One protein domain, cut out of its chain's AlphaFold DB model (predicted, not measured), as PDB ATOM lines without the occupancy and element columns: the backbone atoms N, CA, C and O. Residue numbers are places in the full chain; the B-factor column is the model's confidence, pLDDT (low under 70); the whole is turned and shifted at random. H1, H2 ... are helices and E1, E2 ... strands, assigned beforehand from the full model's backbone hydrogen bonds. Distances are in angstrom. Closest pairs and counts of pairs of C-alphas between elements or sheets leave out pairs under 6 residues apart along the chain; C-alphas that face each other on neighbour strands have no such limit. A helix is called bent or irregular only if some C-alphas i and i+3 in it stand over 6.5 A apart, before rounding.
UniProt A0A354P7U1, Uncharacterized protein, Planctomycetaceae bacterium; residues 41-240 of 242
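What this domain is: This is residues 41 to 240 of the 242 residues of an uncharacterized protein of Planctomycetaceae bacterium (UniProt A0A354P7U1). A strongly twisted wall of four strands has helices H2 and H3 side by side over one face and no named helix over the other, with H4 by its edge strand E3 and H1 packing on H2. Beyond H3, H6 leads to a crossed pair, H5 and H7, and from there H8 and H9 trail away as a thin arm that makes much of the length; residues 228 to 234 of it stick out. The printed part has 200 residues with nine named helices and four named strands, in the order H1 E1 H2 E2 H3 E3 E4 H4 H5 H6 H7 H8 H9; the sheet is mixed, in the order E1 E2 E4 E3. The class is mixed, helices and strands, with 97 of the 200 residues in named elements. The whole is compact, with a radius of gyration of the C-alphas of 18.6 A and spans of 66 by 44 by 34 A.

Where its parts are: The sheet is made of E1, residues 61 to 64; E2, residues 85 to 89, 13.6 A long; E4, residues 142 to 147, 16.5 A; and E3, residues 132 to 137, 14.2 A. H2 is residues 70 to 78, 12.2 A, and H3 residues 120 to 129, 14.5 A. H4 is residues 162 to 168, 11.0 A; it is irregular, with C-alphas 164 and 167 7.5 A apart. H1, residues 46 to 52, begins at C-alpha 46 (4.667, -31.199, 34.285). H5 is residues 180 to 185, 10.2 A, and H6 residues 189 to 192. H7, residues 199 to 215, is the longest helix at 22.5 A, from C-alpha 199 (21.209, -51.740, 33.750), with a kink of 25 degrees near residue 209. H8 is residues 220 to 228, 11.9 A, and H9, residues 232 to 238, ends at C-alpha 238 (44.911, -54.047, 55.083).

How they stand to each other: E1 and E2 are parallel, with N 64 and O 87 at 2.9 A. E2 and E4 are antiparallel, with N 86 and O 145 at 2.8 A. E4 and E3 are antiparallel and form a hairpin, with N 135 and O 144 at 2.8 A. E1, H2, E2 is a strand-helix-strand unit, two parallel neighbour strands with a helix between, and its crossover is right-handed. E2, H3, E3 is a split unit, with E4 between its strands, also right-handed. The sheet and H2, H3 and H4 make two layers, helices on one face of a sheet. H2 lies over E2 at a height over the sheet of 8.9 A. H3 lies over E4 and E3 at 8.7 A. H2 and H3 touch at Leu 71 and Leu 123, whose C-alphas are 6.1 A apart, at a shallow tilt of 12 degrees, the same way. H4 lies over E3; their closest C-alphas, of Val 137 and Trp 165, are 7.0 A apart. H1 touches H2, closest at the C-alphas of Cys 47 and Val 77, 6.2 A, at a steep tilt of 49 degrees. H3 and H6 only just touch, with 3 pairs of C-alphas within 8 A, the closest those of Ala 122 and Tyr 189, 5.9 A. H5 touches H7, closest at the C-alphas of Ala 183 and Ala 210, 5.1 A, opposite ways at a tilt of 38 degrees, only just steep. H8 and H9 are close but not clearly touching, and H7 and H8 are apart. Every O i to N i+4 pair is within hydrogen-bond range in H1, H2, H3, H8 and H9; H7 has 11 of 13, H4 has 0 of 3 but 3 of 4 O i to N i+3 pairs, H5 has 0 of 2 but 3 of 3, and H6 is too short for an i+4 pair.

The domain as a whole: The two C-alphas farthest apart, of Asn 54 and Asn 233, are 67.7 A apart. The printed part has no cut. The long links are E2 to H3, E4 to H4 and H4 to H5, of 30, 14 and 11 residues. Residues 152 to 157 stand free. The mean pLDDT of the printed part is 86.3; residues 152 to 158, 191 to 203 and 218 to 240 are under 70.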
ATOM      1  N   LEU A  41       2.009 -34.423  39.782       96.31
ATOM      2  CA  LEU A  41       3.038 -34.118  38.789       96.31
ATOM      3  C   LEU A  41       3.900 -35.344  38.473       96.31
ATOM      4  O   LEU A  41       4.337 -36.068  39.359       96.31
ATOM      5  N   THR A  42       4.189 -35.535  37.191       96.94
ATOM      6  CA  THR A  42       5.127 -36.533  36.668       96.94
ATOM      7  C   THR A  42       6.056 -35.879  35.652       96.94
ATOM      8  O   THR A  42       5.737 -34.833  35.073       96.94
ATOM      9  N   SER A  43       7.195 -36.517  35.372       96.00
ATOM     10  CA  SER A  43       8.124 -36.066  34.326       96.00
ATOM     11  C   SER A  43       7.445 -35.952  32.949       96.00
ATOM     12  O   SER A  43       7.805 -35.098  32.137       96.00
ATOM     13  N   ALA A  44       6.400 -36.752  32.705       96.94
ATOM     14  CA  ALA A  44       5.628 -36.755  31.467       96.94
ATOM     15  C   ALA A  44       4.591 -35.618  31.360       96.94
ATOM     16  O   ALA A  44       4.266 -35.214  30.242       96.94
ATOM     17  N   ASN A  45       4.058 -35.102  32.478       97.75
ATOM     18  CA  ASN A  45       2.943 -34.141  32.462       97.75
ATOM     19  C   ASN A  45       3.309 -32.711  32.900       97.75
ATOM     20  O   ASN A  45       2.618 -31.769  32.513       97.75
ATOM     21  N   ILE A  46       4.395 -32.503  33.653       98.25
ATOM     22  CA  ILE A  46       4.667 -31.199  34.285       98.25
ATOM     23  C   ILE A  46       4.741 -30.057  33.265       98.25
ATOM     24  O   ILE A  46       4.182 -28.978  33.459       98.25
ATOM     25  N   CYS A  47       5.348 -30.319  32.109       98.38
ATOM     26  CA  CYS A  47       5.477 -29.329  31.051       98.38
ATOM     27  C   CYS A  47       4.147 -28.962  30.377       98.38
ATOM     28  O   CYS A  47       3.995 -27.807  29.979       98.38
ATOM     29  N   SER A  48       3.209 -29.904  30.214       98.44
ATOM     30  CA  SER A  48       1.884 -29.595  29.651       98.44
ATOM     31  C   SER A  48       1.019 -28.843  30.659       98.44
ATOM     32  O   SER A  48       0.290 -27.934  30.272       98.44
ATOM     33  N   ILE A  49       1.164 -29.143  31.951       98.50
ATOM     34  CA  ILE A  49       0.522 -28.392  33.036       98.50
ATOM     35  C   ILE A  49       1.047 -26.952  33.067       98.50
ATOM     36  O   ILE A  49       0.262 -26.008  33.090       98.50
ATOM     37  N   PHE A  50       2.361 -26.744  32.969       98.44
ATOM     38  CA  PHE A  50       2.930 -25.394  32.879       98.44
ATOM     39  C   PHE A  50       2.390 -24.619  31.664       98.44
ATOM     40  O   PHE A  50       2.062 -23.438  31.785       98.44
ATOM     41  N   GLN A  51       2.225 -25.286  30.516       98.25
ATOM     42  CA  GLN A  51       1.610 -24.686  29.325       98.25
ATOM     43  C   GLN A  51       0.143 -24.311  29.564       98.25
ATOM     44  O   GLN A  51      -0.259 -23.204  29.215       98.25
ATOM     45  N   GLN A  52      -0.643 -25.191  30.193       98.19
ATOM     46  CA  GLN A  52      -2.044 -24.937  30.543       98.19
ATOM     47  C   GLN A  52      -2.204 -23.663  31.388       98.19
ATOM     48  O   GLN A  52      -3.163 -22.916  31.200       98.19
ATOM     49  N   TYR A  53      -1.262 -23.402  32.296       97.94
ATOM     50  CA  TYR A  53      -1.268 -22.224  33.165       97.94
ATOM     51  C   TYR A  53      -0.474 -21.030  32.620       97.94
ATOM     52  O   TYR A  53      -0.310 -20.039  33.328       97.94
ATOM     53  N   ASN A  54      -0.030 -21.080  31.360       97.44
ATOM     54  CA  ASN A  54       0.714 -20.005  30.695       97.44
ATOM     55  C   ASN A  54       1.991 -19.587  31.446       97.44
ATOM     56  O   ASN A  54       2.331 -18.404  31.495       97.44
ATOM     57  N   VAL A  55       2.704 -20.549  32.039       97.62
ATOM     58  CA  VAL A  55       4.019 -20.291  32.639       97.62
ATOM     59  C   VAL A  55       4.963 -19.778  31.537       97.62
ATOM     60  O   VAL A  55       5.044 -20.403  30.474       97.62
ATOM     61  N   PRO A  56       5.670 -18.650  31.740       97.12
ATOM     62  CA  PRO A  56       6.585 -18.117  30.735       97.12
ATOM     63  C   PRO A  56       7.734 -19.094  30.471       97.12
ATOM     64  O   PRO A  56       8.106 -19.874  31.341       97.12
ATOM     65  N   SER A  57       8.348 -19.031  29.289       97.31
ATOM     66  CA  SER A  57       9.490 -19.897  28.953       97.31
ATOM     67  C   SER A  57      10.725 -19.637  29.824       97.31
ATOM     68  O   SER A  57      11.539 -20.538  30.001       97.31
ATOM     69  N   GLU A  58      10.860 -18.436  30.393       97.88
ATOM     70  CA  GLU A  58      11.924 -18.069  31.337       97.88
ATOM     71  C   GLU A  58      11.342 -17.517  32.656       97.88
ATOM     72  O   GLU A  58      11.343 -16.306  32.865       97.88
ATOM     73  N   PRO A  59      10.802 -18.365  33.552       96.94
ATOM     74  CA  PRO A  59      10.330 -17.910  34.860       96.94
ATOM     75  C   PRO A  59      11.482 -17.382  35.722       96.94
ATOM     76  O   PRO A  59      12.613 -17.845  35.618       96.94
ATOM     77  N   GLU A  60      11.225 -16.455  36.636       96.50
ATOM     78  CA  GLU A  60      12.291 -15.968  37.526       96.50
ATOM     79  C   GLU A  60      12.717 -17.044  38.538       96.50
ATOM     80  O   GLU A  60      13.902 -17.217  38.823       96.50
ATOM     81  N   TYR A  61      11.764 -17.818  39.054       97.38
ATOM     82  CA  TYR A  61      12.026 -18.839  40.061       97.38
ATOM     83  C   TYR A  61      11.079 -20.026  39.920       97.38
ATOM     84  O   TYR A  61       9.880 -19.846  39.707       97.38
ATOM     85  N   ILE A  62      11.618 -21.232  40.081       97.94
ATOM     86  CA  ILE A  62      10.845 -22.470  40.205       97.94
ATOM     87  C   ILE A  62      11.356 -23.220  41.436       97.94
ATOM     88  O   ILE A  62      12.557 -23.418  41.586       97.94
ATOM     89  N   SER A  63      10.439 -23.645  42.302       97.31
ATOM     90  CA  SER A  63      10.733 -24.508  43.448       97.31
ATOM     91  C   SER A  63      10.105 -25.877  43.212       97.31
ATOM     92  O   SER A  63       8.950 -25.944  42.788       97.31
ATOM     93  N   ILE A  64      10.874 -26.942  43.430       97.44
ATOM     94  CA  ILE A  64      10.453 -28.337  43.271       97.44
ATOM     95  C   ILE A  64      10.741 -29.057  44.584       97.44
ATOM     96  O   ILE A  64      11.899 -29.204  44.962       97.44
ATOM     97  N   ASP A  65       9.675 -29.458  45.259       94.94
ATOM     98  CA  ASP A  65       9.701 -30.150  46.544       94.94
ATOM     99  C   ASP A  65       8.448 -31.039  46.576       94.94
ATOM    100  O   ASP A  65       7.328 -30.551  46.761       94.94
ATOM    101  N   VAL A  66       8.617 -32.303  46.179       92.94
ATOM    102  CA  VAL A  66       7.542 -33.304  46.028       92.94
ATOM    103  C   VAL A  66       7.870 -34.628  46.731       92.94
ATOM    104  O   VAL A  66       7.255 -35.660  46.435       92.94
ATOM    105  N   ASP A  67       8.859 -34.609  47.628       90.00
ATOM    106  CA  ASP A  67       9.300 -35.717  48.479       90.00
ATOM    107  C   ASP A  67       9.654 -37.020  47.716       90.00
ATOM    108  O   ASP A  67       9.599 -38.113  48.273       90.00
ATOM    109  N   SER A  68       9.956 -37.004  46.414       88.81
ATOM    110  CA  SER A  68      10.084 -38.253  45.638       88.81
ATOM    111  C   SER A  68      10.836 -38.087  44.316       88.81
ATOM    112  O   SER A  68      12.031 -38.372  44.227       88.81
ATOM    113  N   VAL A  69      10.129 -37.685  43.262       93.56
ATOM    114  CA  VAL A  69      10.601 -37.655  41.871       93.56
ATOM    115  C   VAL A  69      11.202 -36.301  41.475       93.56
ATOM    116  O   VAL A  69      11.251 -35.959  40.293       93.56
ATOM    117  N   ASP A  70      11.691 -35.532  42.449       96.12
ATOM    118  CA  ASP A  70      12.171 -34.148  42.322       96.12
ATOM    119  C   ASP A  70      13.170 -33.971  41.176       96.12
ATOM    120  O   ASP A  70      13.035 -33.069  40.346       96.12
ATOM    121  N   LEU A  71      14.132 -34.893  41.058       97.44
ATOM    122  CA  LEU A  71      15.126 -34.889  39.983       97.44
ATOM    123  C   LEU A  71      14.489 -35.025  38.594       97.44
ATOM    124  O   LEU A  71      14.943 -34.389  37.640       97.44
ATOM    125  N   TRP A  72      13.457 -35.854  38.459       97.44
ATOM    126  CA  TRP A  72      12.808 -36.132  37.178       97.44
ATOM    127  C   TRP A  72      11.897 -34.992  36.751       97.44
ATOM    128  O   TRP A  72      11.912 -34.612  35.579       97.44
ATOM    129  N   LEU A  73      11.185 -34.382  37.702       98.19
ATOM    130  CA  LEU A  73      10.461 -33.135  37.463       98.19
ATOM    131  C   LEU A  73      11.427 -32.020  37.060       98.19
ATOM    132  O   LEU A  73      11.196 -31.345  36.057       98.19
ATOM    133  N   PHE A  74      12.545 -31.876  37.776       98.62
ATOM    134  CA  PHE A  74      13.568 -30.882  37.471       98.62
ATOM    135  C   PHE A  74      14.130 -31.059  36.056       98.62
ATOM    136  O   PHE A  74      14.126 -30.115  35.264       98.62
ATOM    137  N   ARG A  75      14.529 -32.284  35.693       98.00
ATOM    138  CA  ARG A  75      15.015 -32.613  34.345       98.00
ATOM    139  C   ARG A  75      13.957 -32.350  33.269       98.00
ATOM    140  O   ARG A  75      14.279 -31.794  32.221       98.00
ATOM    141  N   ALA A  76      12.702 -32.726  33.514       98.06
ATOM    142  CA  ALA A  76      11.612 -32.498  32.572       98.06
ATOM    143  C   ALA A  76      11.369 -31.001  32.336       98.06
ATOM    144  O   ALA A  76      11.260 -30.577  31.185       98.06
ATOM    145  N   VAL A  77      11.352 -30.188  33.396       98.56
ATOM    146  CA  VAL A  77      11.188 -28.730  33.295       98.56
ATOM    147  C   VAL A  77      12.355 -28.099  32.538       98.56
ATOM    148  O   VAL A  77      12.118 -27.331  31.606       98.56
ATOM    149  N   LEU A  78      13.598 -28.476  32.853       98.25
ATOM    150  CA  LEU A  78      14.799 -27.976  32.171       98.25
ATOM    151  C   LEU A  78      14.812 -28.246  30.655       98.25
ATOM    152  O   LEU A  78      15.468 -27.519  29.913       98.25
ATOM    153  N   SER A  79      14.072 -29.251  30.172       96.50
ATOM    154  CA  SER A  79      13.974 -29.550  28.734       96.50
ATOM    155  C   SER A  79      13.163 -28.523  27.926       96.50
ATOM    156  O   SER A  79      13.254 -28.507  26.697       96.50
ATOM    157  N   LYS A  80      12.349 -27.684  28.586       97.69
ATOM    158  CA  LYS A  80      11.457 -26.708  27.923       97.69
ATOM    159  C   LYS A  80      11.461 -25.309  28.537       97.69
ATOM    160  O   LYS A  80      11.065 -24.367  27.856       97.69
ATOM    161  N   TYR A  81      11.877 -25.171  29.790       98.50
ATOM    162  CA  TYR A  81      11.847 -23.921  30.543       98.50
ATOM    163  C   TYR A  81      13.247 -23.546  31.013       98.50
ATOM    164  O   TYR A  81      14.068 -24.400  31.349       98.50
ATOM    165  N   ARG A  82      13.513 -22.241  31.058       97.81
ATOM    166  CA  ARG A  82      14.835 -21.682  31.339       97.81
ATOM    167  C   ARG A  82      14.796 -20.690  32.499       97.81
ATOM    168  O   ARG A  82      15.129 -19.515  32.325       97.81
ATOM    169  N   ALA A  83      14.334 -21.158  33.661       98.19
ATOM    170  CA  ALA A  83      14.162 -20.291  34.819       98.19
ATOM    171  C   ALA A  83      15.477 -19.633  35.264       98.19
ATOM    172  O   ALA A  83      16.552 -20.178  35.031       98.19
ATOM    173  N   MET A  84      15.427 -18.461  35.898       96.94
ATOM    174  CA  MET A  84      16.657 -17.812  36.372       96.94
ATOM    175  C   MET A  84      17.286 -18.601  37.527       96.94
ATOM    176  O   MET A  84      18.498 -18.838  37.535       96.94
ATOM    177  N   VAL A  85      16.450 -19.030  38.478       97.31
ATOM    178  CA  VAL A  85      16.848 -19.819  39.647       97.31
ATOM    179  C   VAL A  85      15.888 -20.989  39.852       97.31
ATOM    180  O   VAL A  85      14.673 -20.840  39.745       97.31
ATOM    181  N   PHE A  86      16.437 -22.143  40.208       98.44
ATOM    182  CA  PHE A  86      15.692 -23.278  40.738       98.44
ATOM    183  C   PHE A  86      16.022 -23.482  42.213       98.44
ATOM    184  O   PHE A  86      17.180 -23.322  42.599       98.44
ATOM    185  N   SER A  87      15.046 -23.893  43.015       98.19
ATOM    186  CA  SER A  87      15.293 -24.700  44.213       98.19
ATOM    187  C   SER A  87      14.730 -26.096  43.998       98.19
ATOM    188  O   SER A  87      13.662 -26.249  43.404       98.19
ATOM    189  N   VAL A  88      15.479 -27.107  44.423       98.50
ATOM    190  CA  VAL A  88      15.072 -28.509  44.310       98.50
ATOM    191  C   VAL A  88      15.421 -29.223  45.607       98.50
ATOM    192  O   VAL A  88      16.576 -29.123  46.052       98.50
ATOM    193  N   GLU A  89      14.457 -29.939  46.182       97.56
ATOM    194  CA  GLU A  89      14.677 -30.740  47.381       97.56
ATOM    195  C   GLU A  89      15.764 -31.789  47.107       97.56
ATOM    196  O   GLU A  89      15.788 -32.452  46.063       97.56
ATOM    197  N   TYR A  90      16.703 -31.935  48.042       98.06
ATOM    198  CA  TYR A  90      17.713 -32.980  47.978       98.06
ATOM    199  C   TYR A  90      17.670 -33.859  49.224       98.06
ATOM    200  O   TYR A  90      17.605 -33.401  50.365       98.06
ATOM    201  N   ASN A  91      17.863 -35.155  49.013       97.81
ATOM    202  CA  ASN A  91      18.016 -36.110  50.086       97.81
ATOM    203  C   ASN A  91      19.392 -35.938  50.748       97.81
ATOM    204  O   ASN A  91      20.434 -36.410  50.266       97.81
ATOM    205  N   CYS A  92      19.392 -35.258  51.894       97.25
ATOM    206  CA  CYS A  92      20.603 -34.940  52.642       97.25
ATOM    207  C   CYS A  92      21.242 -36.138  53.362       97.25
ATOM    208  O   CYS A  92      22.319 -35.981  53.945       97.25
ATOM    209  N   HIS A  93      20.626 -37.325  53.332       96.88
ATOM    210  CA  HIS A  93      21.187 -38.543  53.924       96.88
ATOM    211  C   HIS A  93      22.366 -39.092  53.125       96.88
ATOM    212  O   HIS A  93      23.266 -39.703  53.701       96.88
ATOM    213  N   PHE A  94      22.382 -38.867  51.812       96.69
ATOM    214  CA  PHE A  94      23.478 -39.309  50.962       96.69
ATOM    215  C   PHE A  94      24.747 -38.481  51.199       96.69
ATOM    216  O   PHE A  94      24.657 -37.302  51.552       96.69
ATOM    217  N   PRO A  95      25.943 -39.065  51.008       95.88
ATOM    218  CA  PRO A  95      27.197 -38.325  51.055       95.88
ATOM    219  C   PRO A  95      27.348 -37.440  49.811       95.88
ATOM    220  O   PRO A  95      26.744 -37.699  48.772       95.88
ATOM    221  N   LEU A  96      28.223 -36.433  49.903       96.12
ATOM    222  CA  LEU A  96      28.461 -35.463  48.829       96.12
ATOM    223  C   LEU A  96      28.783 -36.105  47.470       96.12
ATOM    224  O   LEU A  96      28.365 -35.585  46.444       96.12
ATOM    225  N   ASP A  97      29.512 -37.219  47.469       94.00
ATOM    226  CA  ASP A  97      30.058 -37.824  46.252       94.00
ATOM    227  C   ASP A  97      29.121 -38.890  45.633       94.00
ATOM    228  O   ASP A  97      29.403 -39.417  44.561       94.00
ATOM    229  N   ALA A  98      27.992 -39.217  46.276       94.69
ATOM    230  CA  ALA A  98      27.026 -40.184  45.750       94.69
ATOM    231  C   ALA A  98      26.073 -39.521  44.755       94.69
ATOM    232  O   ALA A  98      25.387 -38.579  45.133       94.69
ATOM    233  N   ALA A  99      25.958 -40.041  43.531       95.75
ATOM    234  CA  ALA A  99      24.994 -39.607  42.510       95.75
ATOM    235  C   ALA A  99      23.820 -40.599  42.411       95.75
ATOM    236  O   ALA A  99      23.799 -41.471  41.543       95.75
ATOM    237  N   VAL A 100      22.866 -40.508  43.337       95.44
ATOM    238  CA  VAL A 100      21.793 -41.497  43.510       95.44
ATOM    239  C   VAL A 100      20.443 -40.791  43.554       95.44
ATOM    240  O   VAL A 100      20.343 -39.710  44.126       95.44
ATOM    241  N   THR A 101      19.412 -41.381  42.955       95.75
ATOM    242  CA  THR A 101      18.058 -40.810  42.927       95.75
ATOM    243  C   THR A 101      16.990 -41.879  43.080       95.75
ATOM    244  O   THR A 101      17.195 -43.029  42.677       95.75
ATOM    245  N   PHE A 102      15.859 -41.485  43.657       94.50
ATOM    246  CA  PHE A 102      14.607 -42.231  43.620       94.50
ATOM    247  C   PHE A 102      14.167 -42.463  42.154       94.50
ATOM    248  O   PHE A 102      14.527 -41.653  41.285       94.50
ATOM    249  N   PRO A 103      13.473 -43.571  41.828       93.56
ATOM    250  CA  PRO A 103      13.110 -43.896  40.448       93.56
ATOM    251  C   PRO A 103      12.067 -42.927  39.879       93.56
ATOM    252  O   PRO A 103      11.269 -42.368  40.622       93.56
ATOM    253  N   ASP A 104      12.035 -42.777  38.551       94.06
ATOM    254  CA  ASP A 104      10.950 -42.074  37.847       94.06
ATOM    255  C   ASP A 104       9.722 -42.991  37.745       94.06
ATOM    256  O   ASP A 104       9.414 -43.539  36.686       94.06
ATOM    257  N   ASN A 105       9.087 -43.264  38.885       91.00
ATOM    258  CA  ASN A 105       7.903 -44.109  38.967       91.00
ATOM    259  C   ASN A 105       6.820 -43.409  39.805       91.00
ATOM    260  O   ASN A 105       7.014 -43.272  41.011       91.00
ATOM    261  N   PRO A 106       5.681 -43.003  39.209       86.56
ATOM    262  CA  PRO A 106       4.610 -42.314  39.930       86.56
ATOM    263  C   PRO A 106       3.913 -43.172  40.996       86.56
ATOM    264  O   PRO A 106       3.236 -42.619  41.857       86.56
ATOM    265  N   ASP A 107       4.063 -44.499  40.953       90.12
ATOM    266  CA  ASP A 107       3.478 -45.399  41.953       90.12
ATOM    267  C   ASP A 107       4.327 -45.479  43.239       90.12
ATOM    268  O   ASP A 107       3.847 -45.905  44.294       90.12
ATOM    269  N   GLU A 108       5.591 -45.049  43.172       91.19
ATOM    270  CA  GLU A 108       6.501 -45.010  44.314       91.19
ATOM    271  C   GLU A 108       6.396 -43.663  45.030       91.19
ATOM    272  O   GLU A 108       6.540 -42.602  44.429       91.19
ATOM    273  N   HIS A 109       6.189 -43.703  46.343       91.19
ATOM    274  CA  HIS A 109       5.984 -42.512  47.163       91.19
ATOM    275  C   HIS A 109       6.850 -42.548  48.418       91.19
ATOM    276  O   HIS A 109       7.315 -43.601  48.867       91.19
ATOM    277  N   TRP A 110       7.072 -41.380  49.010       94.50
ATOM    278  CA  TRP A 110       7.763 -41.304  50.284       94.50
ATOM    279  C   TRP A 110       6.950 -41.954  51.395       94.50
ATOM    280  O   TRP A 110       5.757 -41.701  51.555       94.50
ATOM    281  N   GLU A 111       7.614 -42.757  52.221       95.69
ATOM    282  CA  GLU A 111       6.983 -43.383  53.381       95.69
ATOM    283  C   GLU A 111       7.333 -42.652  54.688       95.69
ATOM    284  O   GLU A 111       7.146 -43.210  55.769       95.69
ATOM    285  N   GLY A 112       7.846 -41.418  54.642       95.25
ATOM    286  CA  GLY A 112       8.268 -40.686  55.845       95.25
ATOM    287  C   GLY A 112       9.580 -41.200  56.456       95.25
ATOM    288  O   GLY A 112       9.803 -41.062  57.662       95.25
ATOM    289  N   ASP A 113      10.419 -41.856  55.656       96.19
ATOM    290  CA  ASP A 113      11.719 -42.417  56.033       96.19
ATOM    291  C   ASP A 113      12.867 -41.804  55.209       96.19
ATOM    292  O   ASP A 113      12.734 -40.728  54.641       96.19
ATOM    293  N   ARG A 114      14.048 -42.423  55.154       96.50
ATOM    294  CA  ARG A 114      15.159 -41.885  54.343       96.50
ATOM    295  C   ARG A 114      14.985 -42.099  52.831       96.50
ATOM    296  O   ARG A 114      15.853 -41.683  52.068       96.50
ATOM    297  N   GLY A 115      13.922 -42.773  52.393       96.12
ATOM    298  CA  GLY A 115      13.685 -43.184  51.013       96.12
ATOM    299  C   GLY A 115      12.922 -42.162  50.179       96.12
ATOM    300  O   GLY A 115      11.760 -42.405  49.874       96.12
ATOM    301  N   TYR A 116      13.565 -41.054  49.812       96.44
ATOM    302  CA  TYR A 116      12.981 -40.002  48.968       96.44
ATOM    303  C   TYR A 116      14.029 -39.326  48.081       96.44
ATOM    304  O   TYR A 116      15.235 -39.470  48.320       96.44
ATOM    305  N   GLY A 117      13.555 -38.569  47.091       95.88
ATOM    306  CA  GLY A 117      14.319 -37.554  46.376       95.88
ATOM    307  C   GLY A 117      15.630 -38.025  45.740       95.88
ATOM    308  O   GLY A 117      15.865 -39.200  45.435       95.88
ATOM    309  N   ALA A 118      16.534 -37.069  45.545       97.12
ATOM    310  CA  ALA A 118      17.829 -37.300  44.919       97.12
ATOM    311  C   ALA A 118      18.983 -36.746  45.748       97.12
ATOM    312  O   ALA A 118      18.840 -35.797  46.513       97.12
ATOM    313  N   SER A 119      20.169 -37.321  45.584       97.75
ATOM    314  CA  SER A 119      21.375 -36.791  46.201       97.75
ATOM    315  C   SER A 119      21.767 -35.439  45.593       97.75
ATOM    316  O   SER A 119      21.533 -35.162  44.413       97.75
ATOM    317  N   LEU A 120      22.475 -34.616  46.377       98.38
ATOM    318  CA  LEU A 120      22.953 -33.304  45.925       98.38
ATOM    319  C   LEU A 120      23.791 -33.393  44.635       98.38
ATOM    320  O   LEU A 120      23.674 -32.548  43.747       98.38
ATOM    321  N   ARG A 121      24.629 -34.429  44.512       97.75
ATOM    322  CA  ARG A 121      25.443 -34.667  43.313       97.75
ATOM    323  C   ARG A 121      24.587 -34.986  42.093       97.75
ATOM    324  O   ARG A 121      24.892 -34.466  41.028       97.75
ATOM    325  N   ALA A 122      23.543 -35.804  42.233       97.62
ATOM    326  CA  ALA A 122      22.668 -36.148  41.113       97.62
ATOM    327  C   ALA A 122      21.965 -34.898  40.560       97.62
ATOM    328  O   ALA A 122      22.030 -34.649  39.359       97.62
ATOM    329  N   LEU A 123      21.408 -34.053  41.435       98.38
ATOM    330  CA  LEU A 123      20.801 -32.777  41.031       98.38
ATOM    331  C   LEU A 123      21.812 -31.828  40.375       98.38
ATOM    332  O   LEU A 123      21.506 -31.187  39.373       98.38
ATOM    333  N   THR A 124      23.037 -31.771  40.910       97.50
ATOM    334  CA  THR A 124      24.107 -30.933  40.349       97.50
ATOM    335  C   THR A 124      24.495 -31.378  38.939       97.50
ATOM    336  O   THR A 124      24.635 -30.528  38.068       97.50
ATOM    337  N   LEU A 125      24.594 -32.688  38.683       96.50
ATOM    338  CA  LEU A 125      24.868 -33.216  37.341       96.50
ATOM    339  C   LEU A 125      23.762 -32.818  36.348       96.50
ATOM    340  O   LEU A 125      24.066 -32.286  35.283       96.50
ATOM    341  N   VAL A 126      22.484 -32.980  36.723       96.62
ATOM    342  CA  VAL A 126      21.337 -32.564  35.886       96.62
ATOM    343  C   VAL A 126      21.415 -31.071  35.552       96.62
ATOM    344  O   VAL A 126      21.243 -30.680  34.396       96.62
ATOM    345  N   ALA A 127      21.679 -30.237  36.560       96.75
ATOM    346  CA  ALA A 127      21.771 -28.791  36.408       96.75
ATOM    347  C   ALA A 127      22.922 -28.391  35.466       96.75
ATOM    348  O   ALA A 127      22.739 -27.570  34.564       96.75
ATOM    349  N   GLU A 128      24.098 -29.002  35.634       94.50
ATOM    350  CA  GLU A 128      25.286 -28.729  34.822       94.50
ATOM    351  C   GLU A 128      25.075 -29.065  33.342       94.50
ATOM    352  O   GLU A 128      25.476 -28.267  32.488       94.50
ATOM    353  N   GLU A 129      24.393 -30.179  33.045       94.56
ATOM    354  CA  GLU A 129      23.995 -30.587  31.687       94.56
ATOM    355  C   GLU A 129      23.146 -29.518  30.973       94.56
ATOM    356  O   GLU A 129      23.184 -29.418  29.748       94.56
ATOM    357  N   HIS A 130      22.402 -28.703  31.727       95.94
ATOM    358  CA  HIS A 130      21.440 -27.730  31.197       95.94
ATOM    359  C   HIS A 130      21.902 -26.274  31.362       95.94
ATOM    360  O   HIS A 130      21.110 -25.344  31.220       95.94
ATOM    361  N   GLY A 131      23.189 -26.048  31.652       94.25
ATOM    362  CA  GLY A 131      23.749 -24.697  31.743       94.25
ATOM    363  C   GLY A 131      23.462 -23.978  33.065       94.25
ATOM    364  O   GLY A 131      23.463 -22.748  33.101       94.25
ATOM    365  N   TYR A 132      23.259 -24.726  34.151       95.44
ATOM    366  CA  TYR A 132      23.097 -24.203  35.508       95.44
ATOM    367  C   TYR A 132      24.272 -24.607  36.396       95.44
ATOM    368  O   TYR A 132      25.034 -25.523  36.088       95.44
ATOM    369  N   CYS A 133      24.430 -23.913  37.514       93.56
ATOM    370  CA  CYS A 133      25.407 -24.242  38.546       93.56
ATOM    371  C   CYS A 133      24.769 -24.209  39.935       93.56
ATOM    372  O   CYS A 133      23.853 -23.424  40.187       93.56
ATOM    373  N   LEU A 134      25.295 -25.025  40.848       95.69
ATOM    374  CA  LEU A 134      24.891 -25.023  42.251       95.69
ATOM    375  C   LEU A 134      25.329 -23.716  42.932       95.69
ATOM    376  O   LEU A 134      26.511 -23.515  43.213       95.69
ATOM    377  N   LEU A 135      24.366 -22.843  43.213       94.25
ATOM    378  CA  LEU A 135      24.570 -21.545  43.853       94.25
ATOM    379  C   LEU A 135      24.665 -21.680  45.375       94.25
ATOM    380  O   LEU A 135      25.559 -21.118  46.011       94.25
ATOM    381  N   TRP A 136      23.723 -22.411  45.968       96.06
ATOM    382  CA  TRP A 136      23.595 -22.521  47.416       96.06
ATOM    383  C   TRP A 136      22.958 -23.846  47.831       96.06
ATOM    384  O   TRP A 136      22.221 -24.451  47.062       96.06
ATOM    385  N   VAL A 137      23.208 -24.283  49.063       97.31
ATOM    386  CA  VAL A 137      22.491 -25.402  49.687       97.31
ATOM    387  C   VAL A 137      21.974 -24.937  51.034       97.31
ATOM    388  O   VAL A 137      22.757 -24.517  51.892       97.31
ATOM    389  N   VAL A 138      20.662 -25.031  51.235       96.19
ATOM    390  CA  VAL A 138      20.061 -24.928  52.561       96.19
ATOM    391  C   VAL A 138      20.101 -26.333  53.156       96.19
ATOM    392  O   VAL A 138      19.418 -27.229  52.665       96.19
ATOM    393  N   PRO A 139      20.937 -26.590  54.179       95.25
ATOM    394  CA  PRO A 139      21.136 -27.951  54.640       95.25
ATOM    395  C   PRO A 139      19.827 -28.586  55.094       95.25
ATOM    396  O   PRO A 139      19.124 -27.972  55.894       95.25
ATOM    397  N   LYS A 140      19.614 -29.850  54.704       94.12
ATOM    398  CA  LYS A 140      18.449 -30.694  55.031       94.12
ATOM    399  C   LYS A 140      17.203 -30.490  54.164       94.12
ATOM    400  O   LYS A 140      16.278 -31.259  54.368       94.12
ATOM    401  N   VAL A 141      17.179 -29.489  53.284       93.38
ATOM    402  CA  VAL A 141      15.991 -29.156  52.478       93.38
ATOM    403  C   VAL A 141      16.368 -29.012  51.001       93.38
ATOM    404  O   VAL A 141      16.451 -30.012  50.298       93.38
ATOM    405  N   ASP A 142      16.751 -27.816  50.553       96.50
ATOM    406  CA  ASP A 142      16.857 -27.486  49.132       96.50
ATOM    407  C   ASP A 142      18.277 -27.158  48.676       96.50
ATOM    408  O   ASP A 142      19.071 -26.499  49.367       96.50
ATOM    409  N   ALA A 143      18.556 -27.533  47.432       97.88
ATOM    410  CA  ALA A 143      19.668 -27.033  46.643       97.88
ATOM    411  C   ALA A 143      19.178 -25.959  45.662       97.88
ATOM    412  O   ALA A 143      18.180 -26.143  44.970       97.88
ATOM    413  N   PHE A 144      19.899 -24.843  45.585       97.75
ATOM    414  CA  PHE A 144      19.596 -23.723  44.701       97.75
ATOM    415  C   PHE A 144      20.535 -23.726  43.502       97.75
ATOM    416  O   PHE A 144      21.756 -23.693  43.669       97.75
ATOM    417  N   PHE A 145      19.972 -23.690  42.301       97.31
ATOM    418  CA  PHE A 145      20.709 -23.677  41.042       97.31
ATOM    419  C   PHE A 145      20.421 -22.390  40.280       97.31
ATOM    420  O   PHE A 145      19.265 -22.003  40.146       97.31
ATOM    421  N   ILE A 146      21.458 -21.732  39.771       96.00
ATOM    422  CA  ILE A 146      21.333 -20.499  38.984       96.00
ATOM    423  C   ILE A 146      21.822 -20.720  37.559       96.00
ATOM    424  O   ILE A 146      22.755 -21.491  37.317       96.00
ATOM    425  N   ARG A 147      21.162 -20.056  36.615       94.75
ATOM    426  CA  ARG A 147      21.523 -20.068  35.199       94.75
ATOM    427  C   ARG A 147      22.901 -19.429  35.008       94.75
ATOM    428  O   ARG A 147      23.138 -18.323  35.496       94.75
ATOM    429  N   LYS A 148      23.822 -20.113  34.319       91.56
ATOM    430  CA  LYS A 148      25.229 -19.674  34.210       91.56
ATOM    431  C   LYS A 148      25.383 -18.297  33.556       91.56
ATOM    432  O   LYS A 148      26.241 -17.530  33.967       91.56
ATOM    433  N   ASP A 149      24.525 -17.960  32.595       91.19
ATOM    434  CA  ASP A 149      24.537 -16.666  31.895       91.19
ATOM    435  C   ASP A 149      24.130 -15.471  32.777       91.19
ATOM    436  O   ASP A 149      24.327 -14.330  32.373       91.19
ATOM    437  N   LEU A 150      23.577 -15.707  33.972       90.38
ATOM    438  CA  LEU A 150      23.214 -14.652  34.927       90.38
ATOM    439  C   LEU A 150      24.322 -14.331  35.932       90.38
ATOM    440  O   LEU A 150      24.223 -13.339  36.651       90.38
ATOM    441  N   ILE A 151      25.341 -15.184  36.019       83.00
ATOM    442  CA  ILE A 151      26.431 -15.066  36.996       83.00
ATOM    443  C   ILE A 151      27.811 -15.017  36.346       83.00
ATOM    444  O   ILE A 151      28.817 -15.115  37.042       83.00
ATOM    445  N   ASP A 152      27.882 -14.913  35.026       69.44
ATOM    446  CA  ASP A 152      29.150 -14.690  34.352       69.44
ATOM    447  C   ASP A 152      29.522 -13.205  34.470       69.44
ATOM    448  O   ASP A 152      29.078 -12.362  33.692       69.44
ATOM    449  N   ASP A 153      30.298 -12.878  35.502       68.25
ATOM    450  CA  ASP A 153      30.933 -11.568  35.668       68.25
ATOM    451  C   ASP A 153      32.358 -11.528  35.080       68.25
ATOM    452  O   ASP A 153      33.094 -10.561  35.292       68.25
ATOM    453  N   GLY A 154      32.769 -12.580  34.360       66.12
ATOM    454  CA  GLY A 154      34.116 -12.737  33.817       66.12
ATOM    455  C   GLY A 154      35.191 -13.072  34.858       66.12
ATOM    456  O   GLY A 154      36.378 -12.956  34.545       66.12
ATOM    457  N   THR A 155      34.825 -13.445  36.095       66.75
ATOM    458  CA  THR A 155      35.793 -13.679  37.187       66.75
ATOM    459  C   THR A 155      35.951 -15.138  37.623       66.75
ATOM    460  O   THR A 155      36.816 -15.406  38.461       66.75
ATOM    461  N   ASP A 156      35.135 -16.065  37.103       58.66
ATOM    462  CA  ASP A 156      35.070 -17.490  37.491       58.66
ATOM    463  C   ASP A 156      34.825 -17.747  39.002       58.66
ATOM    464  O   ASP A 156      35.065 -18.848  39.503       58.66
ATOM    465  N   LYS A 157      34.364 -16.744  39.772       62.91
ATOM    466  CA  LYS A 157      34.335 -16.793  41.253       62.91
ATOM    467  C   LYS A 157      32.956 -16.863  41.904       62.91
ATOM    468  O   LYS A 157      32.893 -17.005  43.125       62.91
ATOM    469  N   ILE A 158      31.862 -16.760  41.150       68.25
ATOM    470  CA  ILE A 158      30.521 -16.691  41.756       68.25
ATOM    471  C   ILE A 158      30.043 -18.067  42.263       68.25
ATOM    472  O   ILE A 158      29.291 -18.142  43.235       68.25
ATOM    473  N   VAL A 159      30.538 -19.167  41.687       75.12
ATOM    474  CA  VAL A 159      30.166 -20.531  42.095       75.12
ATOM    475  C   VAL A 159      31.152 -21.074  43.124       75.12
ATOM    476  O   VAL A 159      32.363 -21.111  42.906       75.12
ATOM    477  N   PHE A 160      30.640 -21.548  44.258       85.81
ATOM    478  CA  PHE A 160      31.481 -22.189  45.262       85.81
ATOM    479  C   PHE A 160      31.960 -23.573  44.795       85.81
ATOM    480  O   PHE A 160      31.176 -24.316  44.203       85.81
ATOM    481  N   PRO A 161      33.196 -23.994  45.137       89.19
ATOM    482  CA  PRO A 161      33.634 -25.361  44.884       89.19
ATOM    483  C   PRO A 161      32.651 -26.366  45.490       89.19
ATOM    484  O   PRO A 161      32.273 -26.219  46.654       89.19
ATOM    485  N   PHE A 162      32.292 -27.417  44.747       92.94
ATOM    486  CA  PHE A 162      31.303 -28.416  45.184       92.94
ATOM    487  C   PHE A 162      31.614 -28.999  46.578       92.94
ATOM    488  O   PHE A 162      30.721 -29.192  47.403       92.94
ATOM    489  N   GLY A 163      32.905 -29.163  46.896       95.19
ATOM    490  CA  GLY A 163      33.396 -29.600  48.207       95.19
ATOM    491  C   GLY A 163      32.944 -28.749  49.405       95.19
ATOM    492  O   GLY A 163      32.897 -29.271  50.519       95.19
ATOM    493  N   ARG A 164      32.561 -27.476  49.201       94.25
ATOM    494  CA  ARG A 164      32.020 -26.585  50.249       94.25
ATOM    495  C   ARG A 164      30.786 -27.182  50.926       94.25
ATOM    496  O   ARG A 164      30.583 -26.967  52.118       94.25
ATOM    497  N   TRP A 165      29.989 -27.953  50.192       96.75
ATOM    498  CA  TRP A 165      28.705 -28.481  50.657       96.75
ATOM    499  C   TRP A 165      28.818 -29.809  51.413       96.75
ATOM    500  O   TRP A 165      27.805 -30.403  51.784       96.75
ATOM    501  N   ARG A 166      30.039 -30.279  51.713       96.19
ATOM    502  CA  ARG A 166      30.260 -31.550  52.424       96.19
ATOM    503  C   ARG A 166      29.545 -31.615  53.777       96.19
ATOM    504  O   ARG A 166      29.058 -32.672  54.146       96.19
ATOM    505  N   THR A 167      29.430 -30.502  54.499       96.31
ATOM    506  CA  THR A 167      28.748 -30.462  55.808       96.31
ATOM    507  C   THR A 167      27.222 -30.405  55.709       96.31
ATOM    508  O   THR A 167      26.548 -30.564  56.732       96.31
ATOM    509  N   ALA A 168      26.666 -30.179  54.513       96.94
ATOM    510  CA  ALA A 168      25.229 -30.190  54.242       96.94
ATOM    511  C   ALA A 168      24.705 -31.586  53.849       96.94
ATOM    512  O   ALA A 168      23.497 -31.779  53.755       96.94
ATOM    513  N   THR A 169      25.591 -32.560  53.648       96.88
ATOM    514  CA  THR A 169      25.264 -33.940  53.259       96.88
ATOM    515  C   THR A 169      25.542 -34.915  54.410       96.88
ATOM    516  O   THR A 169      26.065 -34.511  55.451       96.88
ATOM    517  N   ASN A 170      25.165 -36.186  54.250       95.31
ATOM    518  CA  ASN A 170      25.256 -37.227  55.280       95.31
ATOM    519  C   ASN A 170      24.602 -36.846  56.629       95.31
ATOM    520  O   ASN A 170      25.197 -37.011  57.696       95.31
ATOM    521  N   ARG A 171      23.379 -36.301  56.596       94.44
ATOM    522  CA  ARG A 171      22.624 -35.867  57.784       94.44
ATOM    523  C   ARG A 171      21.407 -36.749  58.022       94.44
ATOM    524  O   ARG A 171      20.504 -36.774  57.201       94.44
ATOM    525  N   GLN A 172      21.321 -37.430  59.161       91.94
ATOM    526  CA  GLN A 172      20.211 -38.338  59.483       91.94
ATOM    527  C   GLN A 172      19.021 -37.587  60.106       91.94
ATOM    528  O   GLN A 172      18.858 -37.566  61.322       91.94
ATOM    529  N   ILE A 173      18.205 -36.942  59.269       93.44
ATOM    530  CA  ILE A 173      17.008 -36.183  59.691       93.44
ATOM    531  C   ILE A 173      15.693 -36.987  59.720       93.44
ATOM    532  O   ILE A 173      14.766 -36.582  60.412       93.44
ATOM    533  N   HIS A 174      15.633 -38.134  59.035       94.94
ATOM    534  CA  HIS A 174      14.480 -39.041  58.987       94.94
ATOM    535  C   HIS A 174      14.853 -40.425  59.548       94.94
ATOM    536  O   HIS A 174      16.049 -40.782  59.569       94.94
ATOM    537  N   PRO A 175      13.867 -41.214  60.023       95.69
ATOM    538  CA  PRO A 175      14.104 -42.596  60.430       95.69
ATOM    539  C   PRO A 175      14.570 -43.437  59.232       95.69
ATOM    540  O   PRO A 175      14.188 -43.124  58.106       95.69
ATOM    541  N   PRO A 176      15.387 -44.488  59.446       96.12
ATOM    542  CA  PRO A 176      15.808 -45.402  58.382       96.12
ATOM    543  C   PRO A 176      14.639 -45.969  57.570       96.12
ATOM    544  O   PRO A 176      13.511 -45.991  58.063       96.12
ATOM    545  N   LEU A 177      14.935 -46.469  56.365       95.56
ATOM    546  CA  LEU A 177      13.951 -47.131  55.500       95.56
ATOM    547  C   LEU A 177      13.096 -48.129  56.286       95.56
ATOM    548  O   LEU A 177      13.631 -49.036  56.930       95.56
ATOM    549  N   LYS A 178      11.771 -47.981  56.195       95.31
ATOM    550  CA  LYS A 178      10.811 -48.882  56.847       95.31
ATOM    551  C   LYS A 178      10.893 -50.289  56.266       95.31
ATOM    552  O   LYS A 178      10.909 -51.264  57.013       95.31
ATOM    553  N   ASN A 179      10.990 -50.375  54.939       95.00
ATOM    554  CA  ASN A 179      11.293 -51.600  54.212       95.00
ATOM    555  C   ASN A 179      12.704 -51.506  53.591       95.00
ATOM    556  O   ASN A 179      12.886 -50.773  52.616       95.00
ATOM    557  N   PRO A 180      13.700 -52.259  54.099       93.69
ATOM    558  CA  PRO A 180      15.052 -52.268  53.542       93.69
ATOM    559  C   PRO A 180      15.137 -52.639  52.055       93.69
ATOM    560  O   PRO A 180      16.063 -52.191  51.381       93.69
ATOM    561  N   GLU A 181      14.185 -53.410  51.520       94.12
ATOM    562  CA  GLU A 181      14.164 -53.785  50.098       94.12
ATOM    563  C   GLU A 181      13.984 -52.570  49.177       94.12
ATOM    564  O   GLU A 181      14.479 -52.576  48.049       94.12
ATOM    565  N   ARG A 182      13.386 -51.476  49.678       94.62
ATOM    566  CA  ARG A 182      13.235 -50.213  48.935       94.62
ATOM    567  C   ARG A 182      14.571 -49.548  48.601       94.62
ATOM    568  O   ARG A 182      14.628 -48.721  47.696       94.62
ATOM    569  N   ALA A 183      15.675 -49.953  49.235       94.94
ATOM    570  CA  ALA A 183      17.010 -49.560  48.788       94.94
ATOM    571  C   ALA A 183      17.282 -49.978  47.327       94.94
ATOM    572  O   ALA A 183      18.061 -49.318  46.641       94.94
ATOM    573  N   GLY A 184      16.625 -51.039  46.838       93.69
ATOM    574  CA  GLY A 184      16.707 -51.511  45.453       93.69
ATOM    575  C   GLY A 184      15.988 -50.638  44.423       93.69
ATOM    576  O   GLY A 184      16.225 -50.816  43.231       93.69
ATOM    577  N   LEU A 185      15.154 -49.688  44.859       93.06
ATOM    578  CA  LEU A 185      14.481 -48.735  43.969       93.06
ATOM    579  C   LEU A 185      15.441 -47.672  43.430       93.06
ATOM    580  O   LEU A 185      15.249 -47.145  42.335       93.06
ATOM    581  N   PHE A 186      16.469 -47.339  44.209       94.12
ATOM    582  CA  PHE A 186      17.377 -46.249  43.890       94.12
ATOM    583  C   PHE A 186      18.267 -46.580  42.698       94.12
ATOM    584  O   PHE A 186      18.786 -47.690  42.554       94.12
ATOM    585  N   ILE A 187      18.512 -45.566  41.872       92.19
ATOM    586  CA  ILE A 187      19.340 -45.689  40.674       92.19
ATOM    587  C   ILE A 187      20.548 -44.756  40.730       92.19
ATOM    588  O   ILE A 187      20.517 -43.698  41.360       92.19
ATOM    589  N   ASN A 188      21.631 -45.154  40.058       91.38
ATOM    590  CA  ASN A 188      22.836 -44.340  39.937       91.38
ATOM    591  C   ASN A 188      22.703 -43.430  38.714       91.38
ATOM    592  O   ASN A 188      22.791 -43.903  37.579       91.38
ATOM    593  N   TYR A 189      22.531 -42.133  38.962       87.62
ATOM    594  CA  TYR A 189      22.295 -41.139  37.919       87.62
ATOM    595  C   TYR A 189      23.538 -40.859  37.050       87.62
ATOM    596  O   TYR A 189      23.428 -40.570  35.860       87.62
ATOM    597  N   GLU A 190      24.750 -41.001  37.591       79.94
ATOM    598  CA  GLU A 190      25.983 -40.753  36.825       79.94
ATOM    599  C   GLU A 190      26.161 -41.773  35.683       79.94
ATOM    600  O   GLU A 190      26.728 -41.465  34.637       79.94
ATOM    601  N   ARG A 191      25.618 -42.989  35.841       62.22
ATOM    602  CA  ARG A 191      25.697 -44.053  34.824       62.22
ATOM    603  C   ARG A 191      24.551 -44.053  33.815       62.22
ATOM    604  O   ARG A 191      24.740 -44.594  32.729       62.22
ATOM    605  N   THR A 192      23.409 -43.432  34.115       58.44
ATOM    606  CA  THR A 192      22.304 -43.292  33.146       58.44
ATOM    607  C   THR A 192      22.658 -42.354  31.985       58.44
ATOM    608  O   THR A 192      22.098 -42.486  30.903       58.44
ATOM    609  N   GLN A 193      23.642 -41.469  32.168       52.69
ATOM    610  CA  GLN A 193      24.133 -40.540  31.139       52.69
ATOM    611  C   GLN A 193      25.070 -41.180  30.097       52.69
ATOM    612  O   GLN A 193      25.284 -40.618  29.027       52.69
ATOM    613  N   LEU A 194      25.627 -42.366  30.370       48.44
ATOM    614  CA  LEU A 194      26.671 -42.986  29.535       48.44
ATOM    615  C   LEU A 194      26.141 -43.958  28.462       48.44
ATOM    616  O   LEU A 194      26.930 -44.676  27.852       48.44
ATOM    617  N   GLY A 195      24.826 -44.017  28.220       43.00
ATOM    618  CA  GLY A 195      24.241 -44.804  27.122       43.00
ATOM    619  C   GLY A 195      24.496 -46.319  27.184       43.00
ATOM    620  O   GLY A 195      24.357 -47.009  26.176       43.00
ATOM    621  N   SER A 196      24.882 -46.862  28.341       40.28
ATOM    622  CA  SER A 196      25.127 -48.295  28.493       40.28
ATOM    623  C   SER A 196      23.840 -49.013  28.882       40.28
ATOM    624  O   SER A 196      23.342 -48.859  29.992       40.28
ATOM    625  N   SER A 197      23.351 -49.872  27.991       39.34
ATOM    626  CA  SER A 197      22.277 -50.851  28.206       39.34
ATOM    627  C   SER A 197      22.586 -51.925  29.267       39.34
ATOM    628  O   SER A 197      21.837 -52.890  29.405       39.34
ATOM    629  N   ASN A 198      23.662 -51.778  30.048       40.84
ATOM    630  CA  ASN A 198      23.941 -52.632  31.197       40.84
ATOM    631  C   ASN A 198      23.334 -52.005  32.457       40.84
ATOM    632  O   ASN A 198      24.013 -51.357  33.248       40.84
ATOM    633  N   ASP A 199      22.039 -52.239  32.641       52.34
ATOM    634  CA  ASP A 199      21.209 -51.740  33.750       52.34
ATOM    635  C   ASP A 199      21.609 -52.315  35.133       52.34
ATOM    636  O   ASP A 199      21.156 -51.864  36.184       52.34
ATOM    637  N   VAL A 200      22.463 -53.345  35.159       48.72
ATOM    638  CA  VAL A 200      22.768 -54.134  36.366       48.72
ATOM    639  C   VAL A 200      23.867 -53.504  37.245       48.72
ATOM    640  O   VAL A 200      23.645 -53.370  38.450       48.72
ATOM    641  N   PRO A 201      25.030 -53.051  36.719       48.62
ATOM    642  CA  PRO A 201      26.075 -52.444  37.549       48.62
ATOM    643  C   PRO A 201      25.717 -51.041  38.062       48.62
ATOM    644  O   PRO A 201      26.293 -50.584  39.046       48.62
ATOM    645  N   SER A 202      24.825 -50.305  37.385       59.06
ATOM    646  CA  SER A 202      24.346 -48.994  37.854       59.06
ATOM    647  C   SER A 202      23.428 -49.147  39.071       59.06
ATOM    648  O   SER A 202      23.624 -48.449  40.069       59.06
ATOM    649  N   ARG A 203      22.508 -50.121  39.030       65.38
ATOM    650  CA  ARG A 203      21.627 -50.470  40.150       65.38
ATOM    651  C   ARG A 203      22.389 -51.064  41.330       65.38
ATOM    652  O   ARG A 203      22.082 -50.709  42.460       65.38
ATOM    653  N   SER A 204      23.427 -51.877  41.110       73.44
ATOM    654  CA  SER A 204      24.196 -52.459  42.223       73.44
ATOM    655  C   SER A 204      24.919 -51.397  43.068       73.44
ATOM    656  O   SER A 204      24.861 -51.435  44.291       73.44
ATOM    657  N   THR A 205      25.552 -50.399  42.438       81.88
ATOM    658  CA  THR A 205      26.232 -49.313  43.172       81.88
ATOM    659  C   THR A 205      25.245 -48.384  43.888       81.88
ATOM    660  O   THR A 205      25.521 -47.927  45.001       81.88
ATOM    661  N   ALA A 206      24.094 -48.106  43.267       89.06
ATOM    662  CA  ALA A 206      23.028 -47.338  43.905       89.06
ATOM    663  C   ALA A 206      22.449 -48.085  45.109       89.06
ATOM    664  O   ALA A 206      22.331 -47.493  46.177       89.06
ATOM    665  N   TYR A 207      22.201 -49.387  44.965       91.69
ATOM    666  CA  TYR A 207      21.738 -50.263  46.035       91.69
ATOM    667  C   TYR A 207      22.697 -50.282  47.229       91.69
ATOM    668  O   TYR A 207      22.260 -50.097  48.364       91.69
ATOM    669  N   ASP A 208      24.005 -50.444  47.003       91.81
ATOM    670  CA  ASP A 208      24.998 -50.446  48.085       91.81
ATOM    671  C   ASP A 208      25.030 -49.103  48.830       91.81
ATOM    672  O   ASP A 208      25.114 -49.047  50.064       91.81
ATOM    673  N   THR A 209      24.920 -48.006  48.078       94.00
ATOM    674  CA  THR A 209      24.874 -46.649  48.632       94.00
ATOM    675  C   THR A 209      23.586 -46.439  49.429       94.00
ATOM    676  O   THR A 209      23.646 -46.066  50.600       94.00
ATOM    677  N   ALA A 210      22.425 -46.747  48.850       95.12
ATOM    678  CA  ALA A 210      21.128 -46.648  49.511       95.12
ATOM    679  C   ALA A 210      21.077 -47.515  50.777       95.12
ATOM    680  O   ALA A 210      20.705 -47.046  51.849       95.12
ATOM    681  N   THR A 211      21.573 -48.749  50.710       95.00
ATOM    682  CA  THR A 211      21.685 -49.636  51.872       95.00
ATOM    683  C   THR A 211      22.571 -49.026  52.961       95.00
ATOM    684  O   THR A 211      22.249 -49.088  54.148       95.00
ATOM    685  N   THR A 212      23.694 -48.409  52.597       94.44
ATOM    686  CA  THR A 212      24.634 -47.833  53.569       94.44
ATOM    687  C   THR A 212      24.071 -46.612  54.296       94.44
ATOM    688  O   THR A 212      24.294 -46.487  55.499       94.44
ATOM    689  N   TYR A 213      23.358 -45.727  53.596       95.06
ATOM    690  CA  TYR A 213      22.945 -44.427  54.144       95.06
ATOM    691  C   TYR A 213      21.464 -44.356  54.541       95.06
ATOM    692  O   TYR A 213      21.103 -43.591  55.440       95.06
ATOM    693  N   LEU A 214      20.603 -45.151  53.900       95.44
ATOM    694  CA  LEU A 214      19.157 -45.105  54.119       95.44
ATOM    695  C   LEU A 214      18.665 -46.221  55.043       95.44
ATOM    696  O   LEU A 214      17.771 -45.980  55.849       95.44
ATOM    697  N   VAL A 215      19.262 -47.416  54.968       93.69
ATOM    698  CA  VAL A 215      18.947 -48.540  55.873       93.69
ATOM    699  C   VAL A 215      19.845 -48.498  57.103       93.69
ATOM    700  O   VAL A 215      19.385 -48.489  58.242       93.69
ATOM    701  N   ASN A 216      21.155 -48.456  56.873       82.44
ATOM    702  CA  ASN A 216      22.128 -48.352  57.945       82.44
ATOM    703  C   ASN A 216      22.312 -46.873  58.307       82.44
ATOM    704  O   ASN A 216      22.128 -45.986  57.477       82.44
ATOM    705  N   ASN A 217      22.682 -46.565  59.551       70.69
ATOM    706  CA  ASN A 217      22.856 -45.177  60.003       70.69
ATOM    707  C   ASN A 217      24.092 -44.470  59.413       70.69
ATOM    708  O   ASN A 217      24.636 -43.578  60.057       70.69
ATOM    709  N   GLY A 218      24.583 -44.884  58.236       59.75
ATOM    710  CA  GLY A 218      25.849 -44.401  57.675       59.75
ATOM    711  C   GLY A 218      27.020 -44.556  58.651       59.75
ATOM    712  O   GLY A 218      28.027 -43.863  58.537       59.75
ATOM    713  N   ASP A 219      26.853 -45.411  59.662       53.72
ATOM    714  CA  ASP A 219      27.582 -45.288  60.907       53.72
ATOM    715  C   ASP A 219      28.987 -45.866  60.746       53.72
ATOM    716  O   ASP A 219      29.193 -47.053  60.456       53.72
ATOM    717  N   PHE A 220      29.960 -44.980  60.929       49.84
ATOM    718  CA  PHE A 220      31.374 -45.301  60.919       49.84
ATOM    719  C   PHE A 220      31.690 -46.374  61.972       49.84
ATOM    720  O   PHE A 220      32.549 -47.214  61.712       49.84
ATOM    721  N   GLU A 221      30.966 -46.434  63.101       46.41
ATOM    722  CA  GLU A 221      31.091 -47.526  64.075       46.41
ATOM    723  C   GLU A 221      30.571 -48.858  63.538       46.41
ATOM    724  O   GLU A 221      31.204 -49.886  63.756       46.41
ATOM    725  N   THR A 222      29.469 -48.883  62.793       49.53
ATOM    726  CA  THR A 222      28.952 -50.112  62.173       49.53
ATOM    727  C   THR A 222      29.914 -50.645  61.095       49.53
ATOM    728  O   THR A 222      30.166 -51.852  61.021       49.53
ATOM    729  N   GLN A 223      30.538 -49.755  60.314       51.25
ATOM    730  CA  GLN A 223      31.610 -50.104  59.370       51.25
ATOM    731  C   GLN A 223      32.892 -50.553  60.103       51.25
ATOM    732  O   GLN A 223      33.444 -51.610  59.794       51.25
ATOM    733  N   LEU A 224      33.331 -49.838  61.146       50.22
ATOM    734  CA  LEU A 224      34.441 -50.241  62.022       50.22
ATOM    735  C   LEU A 224      34.176 -51.580  62.717       50.22
ATOM    736  O   LEU A 224      35.100 -52.369  62.883       50.22
ATOM    737  N   ASN A 225      32.935 -51.872  63.097       49.91
ATOM    738  CA  ASN A 225      32.542 -53.132  63.716       49.91
ATOM    739  C   ASN A 225      32.580 -54.290  62.710       49.91
ATOM    740  O   ASN A 225      32.955 -55.396  63.100       49.91
ATOM    741  N   LYS A 226      32.321 -54.056  61.414       52.88
ATOM    742  CA  LYS A 226      32.656 -55.029  60.355       52.88
ATOM    743  C   LYS A 226      34.169 -55.271  60.281       52.88
ATOM    744  O   LYS A 226      34.581 -56.428  60.250       52.88
ATOM    745  N   PHE A 227      35.003 -54.226  60.354       54.03
ATOM    746  CA  PHE A 227      36.470 -54.378  60.392       54.03
ATOM    747  C   PHE A 227      36.987 -55.065  61.667       54.03
ATOM    748  O   PHE A 227      37.931 -55.849  61.596       54.03
ATOM    749  N   ARG A 228      36.369 -54.820  62.829       51.91
ATOM    750  CA  ARG A 228      36.704 -55.468  64.112       51.91
ATOM    751  C   ARG A 228      36.280 -56.939  64.167       51.91
ATOM    752  O   ARG A 228      36.847 -57.691  64.952       51.91
ATOM    753  N   ARG A 229      35.314 -57.351  63.339       54.66
ATOM    754  CA  ARG A 229      34.883 -58.751  63.175       54.66
ATOM    755  C   ARG A 229      35.706 -59.527  62.141       54.66
ATOM    756  O   ARG A 229      35.525 -60.737  62.026       54.66
ATOM    757  N   LEU A 230      36.604 -58.872  61.398       60.50
ATOM    758  CA  LEU A 230      37.519 -59.573  60.500       60.50
ATOM    759  C   LEU A 230      38.583 -60.333  61.309       60.50
ATOM    760  O   LEU A 230      39.111 -59.798  62.286       60.50
ATOM    761  N   PRO A 231      38.961 -61.553  60.891       67.31
ATOM    762  CA  PRO A 231      40.037 -62.291  61.537       67.31
ATOM    763  C   PRO A 231      41.342 -61.472  61.536       67.31
ATOM    764  O   PRO A 231      41.657 -60.769  60.571       67.31
ATOM    765  N   ALA A 232      42.114 -61.537  62.626       67.06
ATOM    766  CA  ALA A 232      43.248 -60.634  62.885       67.06
ATOM    767  C   ALA A 232      44.321 -60.604  61.770       67.06
ATOM    768  O   ALA A 232      45.029 -59.609  61.590       67.06
ATOM    769  N   ASN A 233      44.435 -61.685  60.999       66.75
ATOM    770  CA  ASN A 233      45.305 -61.808  59.830       66.75
ATOM    771  C   ASN A 233      44.853 -60.936  58.640       66.75
ATOM    772  O   ASN A 233      45.704 -60.401  57.932       66.75
ATOM    773  N   VAL A 234      43.547 -60.728  58.449       62.41
ATOM    774  CA  VAL A 234      42.991 -59.861  57.394       62.41
ATOM    775  C   VAL A 234      43.226 -58.386  57.729       62.41
ATOM    776  O   VAL A 234      43.707 -57.625  56.889       62.41
ATOM    777  N   VAL A 235      43.002 -57.999  58.989       54.75
ATOM    778  CA  VAL A 235      43.228 -56.625  59.474       54.75
ATOM    779  C   VAL A 235      44.702 -56.214  59.340       54.75
ATOM    780  O   VAL A 235      44.999 -55.094  58.927       54.75
ATOM    781  N   ARG A 236      45.651 -57.123  59.622       58.34
ATOM    782  CA  ARG A 236      47.094 -56.866  59.427       58.34
ATOM    783  C   ARG A 236      47.481 -56.635  57.969       58.34
ATOM    784  O   ARG A 236      48.429 -55.897  57.720       58.34
ATOM    785  N   ARG A 237      46.792 -57.275  57.023       54.72
ATOM    786  CA  ARG A 237      47.099 -57.168  55.592       54.72
ATOM    787  C   ARG A 237      46.625 -55.832  55.017       54.72
ATOM    788  O   ARG A 237      47.343 -55.228  54.234       54.72
ATOM    789  N   LEU A 238      45.474 -55.343  55.478       52.44
ATOM    790  CA  LEU A 238      44.911 -54.047  55.083       52.44
ATOM    791  C   LEU A 238      45.707 -52.857  55.644       52.44
ATOM    792  O   LEU A 238      45.907 -51.879  54.937       52.44
ATOM    793  N   LYS A 239      46.256 -52.971  56.861       49.62
ATOM    794  CA  LYS A 239      47.148 -51.955  57.463       49.62
ATOM    795  C   LYS A 239      48.511 -51.786  56.772       49.62
ATOM    796  O   LYS A 239      49.285 -50.943  57.194       49.62
ATOM    797  N   ARG A 240      48.848 -52.626  55.790       47.22
ATOM    798  CA  ARG A 240      50.077 -52.503  54.983       47.22
ATOM    799  C   ARG A 240      49.827 -51.891  53.601       47.22
ATOM    800  O   ARG A 240      50.778 -51.735  52.846       47.22
TER     801      ARG A 240